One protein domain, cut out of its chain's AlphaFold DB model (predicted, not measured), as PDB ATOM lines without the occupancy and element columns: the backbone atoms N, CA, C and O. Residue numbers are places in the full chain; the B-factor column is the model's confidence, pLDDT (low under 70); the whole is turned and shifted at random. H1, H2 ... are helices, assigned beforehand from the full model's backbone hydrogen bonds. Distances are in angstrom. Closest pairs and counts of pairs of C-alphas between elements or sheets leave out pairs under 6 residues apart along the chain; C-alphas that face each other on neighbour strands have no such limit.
ATOM      1  N   LYS A   5      47.419 113.294  93.951       96.88
ATOM      2  CA  LYS A   5      47.361 112.158  94.869       96.88
ATOM      3  C   LYS A   5      47.614 110.866  94.111       96.88
ATOM      4  O   LYS A   5      46.953 110.597  93.112       96.88
ATOM      5  N   ARG A   6      48.553 110.041  94.593       94.56
ATOM      6  CA  ARG A   6      48.930 108.759  93.954       94.56
ATOM      7  C   ARG A   6      49.177 108.909  92.444       94.56
ATOM      8  O   ARG A   6      48.645 108.147  91.645       94.56
ATOM      9  N   SER A   7      49.949 109.932  92.075       94.88
ATOM     10  CA  SER A   7      50.303 110.255  90.684       94.88
ATOM     11  C   SER A   7      49.137 110.677  89.777       94.88
ATOM     12  O   SER A   7      49.318 110.755  88.566       94.88
ATOM     13  N   VAL A   8      47.962 110.993  90.335       97.00
ATOM     14  CA  VAL A   8      46.791 111.487  89.592       97.00
ATOM     15  C   VAL A   8      46.397 112.870  90.112       97.00
ATOM     16  O   VAL A   8      46.411 113.108  91.320       97.00
ATOM     17  N   GLY A   9      46.059 113.792  89.208       96.81
ATOM     18  CA  GLY A   9      45.528 115.106  89.580       96.81
ATOM     19  C   GLY A   9      44.189 114.978  90.307       96.81
ATOM     20  O   GLY A   9      43.355 114.154  89.928       96.81
ATOM     21  N   VAL A  10      43.986 115.776  91.350       97.25
ATOM     22  CA  VAL A  10      42.707 115.852  92.074       97.25
ATOM     23  C   VAL A  10      42.031 117.188  91.797       97.25
ATOM     24  O   VAL A  10      42.696 118.161  91.449       97.25
ATOM     25  N   GLU A  11      40.711 117.247  91.957       97.56
ATOM     26  CA  GLU A  11      40.012 118.529  91.944       97.56
ATOM     27  C   GLU A  11      40.502 119.404  93.102       97.56
ATOM     28  O   GLU A  11      40.664 118.946  94.236       97.56
ATOM     29  N   PHE A  12      40.732 120.679  92.811       96.56
ATOM     30  CA  PHE A  12      41.151 121.670  93.789       96.56
ATOM     31  C   PHE A  12      40.472 123.006  93.499       96.56
ATOM     32  O   PHE A  12      39.932 123.242  92.420       96.56
ATOM     33  N   ASN A  13      40.486 123.900  94.483       97.00
ATOM     34  CA  ASN A  13      39.905 125.225  94.328       97.00
ATOM     35  C   ASN A  13      40.898 126.152  93.610       97.00
ATOM     36  O   ASN A  13      41.895 126.573  94.199       97.00
ATOM     37  N   GLU A  14      40.613 126.490  92.353       96.88
ATOM     38  CA  GLU A  14      41.470 127.368  91.547       96.88
ATOM     39  C   GLU A  14      41.612 128.783  92.121       96.88
ATOM     40  O   GLU A  14      42.690 129.367  92.027       96.88
ATOM     41  N   ASN A  15      40.571 129.328  92.759       97.62
ATOM     42  CA  ASN A  15      40.655 130.653  93.383       97.62
ATOM     43  C   ASN A  15      41.644 130.633  94.552       97.62
ATOM     44  O   ASN A  15      42.527 131.481  94.626       97.62
ATOM     45  N   LEU A  16      41.567 129.604  95.401       96.31
ATOM     46  CA  LEU A  16      42.531 129.417  96.486       96.31
ATOM     47  C   LEU A  16      43.951 129.200  95.947       96.31
ATOM     48  O   LEU A  16      44.910 129.739  96.497       96.31
ATOM     49  N   ALA A  17      44.103 128.427  94.868       96.38
ATOM     50  CA  ALA A  17      45.397 128.240  94.221       96.38
ATOM     51  C   ALA A  17      45.971 129.571  93.722       96.38
ATOM     52  O   ALA A  17      47.142 129.859  93.952       96.38
ATOM     53  N   LYS A  18      45.139 130.404  93.091       96.69
ATOM     54  CA  LYS A  18      45.522 131.735  92.619       96.69
ATOM     55  C   LYS A  18      45.964 132.642  93.768       96.69
ATOM     56  O   LYS A  18      46.984 133.312  93.636       96.69
ATOM     57  N   ASP A  19      45.250 132.631  94.890       97.06
ATOM     58  CA  ASP A  19      45.616 133.419  96.071       97.06
ATOM     59  C   ASP A  19      46.974 132.985  96.647       97.06
ATOM     60  O   ASP A  19      47.817 133.827  96.959       97.06
ATOM     61  N   ILE A  20      47.236 131.673  96.705       95.94
ATOM     62  CA  ILE A  20      48.542 131.132  97.114       95.94
ATOM     63  C   ILE A  20      49.639 131.571  96.134       95.94
ATOM     64  O   ILE A  20      50.696 132.024  96.564       95.94
ATOM     65  N   MET A  21      49.389 131.478  94.826       95.44
ATOM     66  CA  MET A  21      50.368 131.836  93.791       95.44
ATOM     67  C   MET A  21      50.673 133.341  93.727       95.44
ATOM     68  O   MET A  21      51.730 133.714  93.231       95.44
ATOM     69  N   ASN A  22      49.783 134.199  94.235       95.75
ATOM     70  CA  ASN A  22      50.007 135.646  94.348       95.75
ATOM     71  C   ASN A  22      50.817 136.048  95.594       95.75
ATOM     72  O   ASN A  22      51.077 137.235  95.796       95.75
ATOM     73  N   SER A  23      51.177 135.096  96.457       95.06
ATOM     74  CA  SER A  23      51.987 135.362  97.650       95.06
ATOM     75  C   SER A  23      53.459 135.605  97.292       95.06
ATOM     76  O   SER A  23      53.952 135.096  96.291       95.06
ATOM     77  N   GLU A  24      54.187 136.338  98.144       96.06
ATOM     78  CA  GLU A  24      55.630 136.607  97.963       96.06
ATOM     79  C   GLU A  24      56.463 135.315  97.886       96.06
ATOM     80  O   GLU A  24      57.400 135.223  97.097       96.06
ATOM     81  N   TYR A  25      56.090 134.300  98.672       96.06
ATOM     82  CA  TYR A  25      56.734 132.990  98.676       96.06
ATOM     83  C   TYR A  25      55.723 131.896  98.351       96.06
ATOM     84  O   TYR A  25      54.702 131.755  99.029       96.06
ATOM     85  N   VAL A  26      56.056 131.065  97.364       96.31
ATOM     86  CA  VAL A  26      55.290 129.868  97.014       96.31
ATOM     87  C   VAL A  26      56.047 128.638  97.496       96.31
ATOM     88  O   VAL A  26      57.147 128.344  97.032       96.31
ATOM     89  N   ASN A  27      55.443 127.899  98.425       96.75
ATOM     90  CA  ASN A  27      56.003 126.654  98.942       96.75
ATOM     91  C   ASN A  27      55.395 125.457  98.206       96.75
ATOM     92  O   ASN A  27      54.186 125.235  98.267       96.75
ATOM     93  N   ILE A  28      56.244 124.667  97.548       96.50
ATOM     94  CA  ILE A  28      55.852 123.423  96.882       96.50
ATOM     95  C   ILE A  28      56.448 122.259  97.669       96.50
ATOM     96  O   ILE A  28      57.664 122.148  97.809       96.50
ATOM     97  N   THR A  29      55.588 121.383  98.181       97.19
ATOM     98  CA  THR A  29      55.993 120.156  98.875       97.19
ATOM     99  C   THR A  29      55.657 118.960  97.999       97.19
ATOM    100  O   THR A  29      54.518 118.818  97.557       97.19
ATOM    101  N   ILE A  30      56.648 118.105  97.754       96.06
ATOM    102  CA  ILE A  30      56.509 116.893  96.946       96.06
ATOM    103  C   ILE A  30      56.919 115.707  97.816       96.06
ATOM    104  O   ILE A  30      58.046 115.662  98.301       96.06
ATOM    105  N   ASP A  31      56.008 114.753  97.989       96.00
ATOM    106  CA  ASP A  31      56.306 113.438  98.556       96.00
ATOM    107  C   ASP A  31      56.367 112.423  97.410       96.00
ATOM    108  O   ASP A  31      55.377 112.185  96.716       96.00
ATOM    109  N   LEU A  32      57.558 111.869  97.175       95.12
ATOM    110  CA  LEU A  32      57.789 110.863  96.136       95.12
ATOM    111  C   LEU A  32      57.428 109.445  96.599       95.12
ATOM    112  O   LEU A  32      57.436 108.528  95.780       95.12
ATOM    113  N   HIS A  33      57.136 109.250  97.889       95.25
ATOM    114  CA  HIS A  33      56.936 107.943  98.515       95.25
ATOM    115  C   HIS A  33      58.082 106.941  98.264       95.25
ATOM    116  O   HIS A  33      57.872 105.728  98.289       95.25
ATOM    117  N   ASP A  34      59.308 107.436  98.062       94.25
ATOM    118  CA  ASP A  34      60.513 106.621  97.872       94.25
ATOM    119  C   ASP A  34      61.468 106.766  99.062       94.25
ATOM    120  O   ASP A  34      62.390 107.585  99.076       94.25
ATOM    121  N   ARG A  35      61.238 105.923 100.077       95.31
ATOM    122  CA  ARG A  35      62.064 105.821 101.296       95.31
ATOM    123  C   ARG A  35      62.156 107.159 102.052       95.31
ATOM    124  O   ARG A  35      61.262 107.993 101.979       95.31
ATOM    125  N   SER A  36      63.207 107.317 102.856       95.44
ATOM    126  CA  SER A  36      63.323 108.365 103.877       95.44
ATOM    127  C   SER A  36      64.429 109.366 103.551       95.44
ATOM    128  O   SER A  36      65.345 109.566 104.348       95.44
ATOM    129  N   PHE A  37      64.361 109.979 102.372       97.25
ATOM    130  CA  PHE A  37      65.253 111.074 101.990       97.25
ATOM    131  C   PHE A  37      64.469 112.360 101.749       97.25
ATOM    132  O   PHE A  37      63.328 112.339 101.300       97.25
ATOM    133  N   SER A  38      65.111 113.491 102.038       96.94
ATOM    134  CA  SER A  38      64.550 114.824 101.833       96.94
ATOM    135  C   SER A  38      65.613 115.770 101.290       96.94
ATOM    136  O   SER A  38      66.769 115.714 101.713       96.94
ATOM    137  N   ALA A  39      65.207 116.677 100.407       97.06
ATOM    138  CA  ALA A  39      66.026 117.771  99.907       97.06
ATOM    139  C   ALA A  39      65.166 119.030  99.752       97.06
ATOM    140  O   ALA A  39      63.958 118.935  99.540       97.06
ATOM    141  N   THR A  40      65.805 120.198  99.827       97.88
ATOM    142  CA  THR A  40      65.152 121.500  99.652       97.88
ATOM    143  C   THR A  40      65.917 122.309  98.615       97.88
ATOM    144  O   THR A  40      67.139 122.423  98.691       97.88
ATOM    145  N   SER A  41      65.195 122.901  97.667       97.50
ATOM    146  CA  SER A  41      65.733 123.804  96.648       97.50
ATOM    147  C   SER A  41      64.973 125.124  96.648       97.50
ATOM    148  O   SER A  41      63.800 125.165  97.011       97.50
ATOM    149  N   TRP A  42      65.634 126.181  96.189       97.50
ATOM    150  CA  TRP A  42      65.077 127.527  96.110       97.50
ATOM    151  C   TRP A  42      65.184 128.034  94.676       97.50
ATOM    152  O   TRP A  42      66.145 127.722  93.972       97.50
ATOM    153  N   GLY A  43      64.201 128.816  94.253       95.44
ATOM    154  CA  GLY A  43      64.149 129.412  92.927       95.44
ATOM    155  C   GLY A  43      63.212 130.610  92.913       95.44
ATOM    156  O   GLY A  43      62.719 131.035  93.957       95.44
ATOM    157  N   CYS A  44      62.971 131.143  91.726       93.69
ATOM    158  CA  CYS A  44      62.032 132.231  91.494       93.69
ATOM    159  C   CYS A  44      61.211 131.963  90.230       93.69
ATOM    160  O   CYS A  44      61.465 131.007  89.489       93.69
ATOM    161  N   ASP A  45      60.207 132.800  90.006       93.81
ATOM    162  CA  ASP A  45      59.392 132.770  88.807       93.81
ATOM    163  C   ASP A  45      60.175 133.225  87.566       93.81
ATOM    164  O   ASP A  45      61.136 133.999  87.617       93.81
ATOM    165  N   LEU A  46      59.744 132.733  86.405       92.44
ATOM    166  CA  LEU A  46      60.304 133.134  85.123       92.44
ATOM    167  C   LEU A  46      59.488 134.293  84.545       92.44
ATOM    168  O   LEU A  46      58.420 134.092  83.968       92.44
ATOM    169  N   THR A  47      60.010 135.511  84.674       90.25
ATOM    170  CA  THR A  47      59.309 136.725  84.228       90.25
ATOM    171  C   THR A  47      59.647 137.124  82.790       90.25
ATOM    172  O   THR A  47      60.735 136.862  82.273       90.25
ATOM    173  N   TYR A  48      58.744 137.873  82.150       87.75
ATOM    174  CA  TYR A  48      59.014 138.504  80.850       87.75
ATOM    175  C   TYR A  48      60.252 139.413  80.888       87.75
ATOM    176  O   TYR A  48      61.051 139.422  79.953       87.75
ATOM    177  N   ASN A  49      60.444 140.152  81.986       86.88
ATOM    178  CA  ASN A  49      61.597 141.036  82.149       86.88
ATOM    179  C   ASN A  49      62.913 140.253  82.178       86.88
ATOM    180  O   ASN A  49      63.882 140.697  81.565       86.88
ATOM    181  N   TYR A  50      62.933 139.075  82.813       86.38
ATOM    182  CA  TYR A  50      64.091 138.185  82.770       86.38
ATOM    183  C   TYR A  50      64.440 137.796  81.328       86.38
ATOM    184  O   TYR A  50      65.598 137.918  80.920       86.38
ATOM    185  N   ILE A  51      63.441 137.403  80.531       86.38
ATOM    186  CA  ILE A  51      63.642 137.065  79.116       86.38
ATOM    187  C   ILE A  51      64.142 138.276  78.329       86.38
ATOM    188  O   ILE A  51      65.134 138.163  77.620       86.38
ATOM    189  N   LYS A  52      63.503 139.440  78.471       85.56
ATOM    190  CA  LYS A  52      63.871 140.658  77.739       85.56
ATOM    191  C   LYS A  52      65.322 141.069  77.988       85.56
ATOM    192  O   LYS A  52      66.023 141.365  77.028       85.56
ATOM    193  N   ILE A  53      65.761 141.066  79.251       81.31
ATOM    194  CA  ILE A  53      67.135 141.434  79.629       81.31
ATOM    195  C   ILE A  53      68.137 140.473  78.991       81.31
ATOM    196  O   ILE A  53      69.140 140.920  78.448       81.31
ATOM    197  N   ASN A  54      67.870 139.167  79.039       81.94
ATOM    198  CA  ASN A  54      68.829 138.152  78.606       81.94
ATOM    199  C   ASN A  54      68.779 137.858  77.094       81.94
ATOM    200  O   ASN A  54      69.790 137.463  76.517       81.94
ATOM    201  N   ALA A  55      67.646 138.083  76.427       78.50
ATOM    202  CA  ALA A  55      67.490 137.868  74.986       78.50
ATOM    203  C   ALA A  55      68.196 138.944  74.144       78.50
ATOM    204  O   ALA A  55      68.644 138.654  73.038       78.50
ATOM    205  N   SER A  56      68.352 140.167  74.667       66.94
ATOM    206  CA  SER A  56      69.039 141.263  73.966       66.94
ATOM    207  C   SER A  56      70.572 141.184  74.000       66.94
ATOM    208  O   SER A  56      71.229 142.019  73.394       66.94
ATOM    209  N   TYR A  57      71.169 140.204  74.691       60.84
ATOM    210  CA  TYR A  57      72.634 140.072  74.777       60.84
ATOM    211  C   TYR A  57      73.295 139.500  73.507       60.84
ATOM    212  O   TYR A  57      74.522 139.508  73.410       60.84
TER     213      TYR A  57
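What this domain is: This is residues 5 to 57 of the 59 residues of the protein "Glutamate N-acetyltransferase" of Clostridium novyi A str. 4552 (UniProt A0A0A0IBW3). With little regular structure, this is an open, extended chain: the helix H2 sticks out at one end, and a long loop, residues 22 to 47, runs out from H1, turns near Arg 35 and folds back towards H2. The 53 printed residues hold H1 then H2 and no named strand; the class is all helix, with 18 residues in named elements. The radius of gyration of the C-alphas is 16.0 A, and the spans are 44 by 30 by 21 A.

How they stand to each other: Look first at H2, residues 48 to 57, which stands free with residues 46 and 47. H1, residues 14 to 21, is apart from it, with no C-alpha of the one within 8 A of the other. Residues 8 to 24 also stand free. In H1 every O i to N i+4 pair is within hydrogen-bond range; in H2, 4 of 6 are.

Where its parts are: Find C-alpha 48 at (59.014, 138.504, 80.850); from there H2 runs 15.0 A to C-alpha 57 at (72.634, 140.072, 74.777). H1 starts at C-alpha 14, (41.470, 127.368, 91.547), and spans 10.2 A.

The domain as a whole: The C-alphas farthest apart, those of Arg 35 and Ser 56, are 45.3 A apart. The link from H1 to H2 is long, 26 residues, and the printed part has no cut. Residues 56 to 57 have pLDDT under 70.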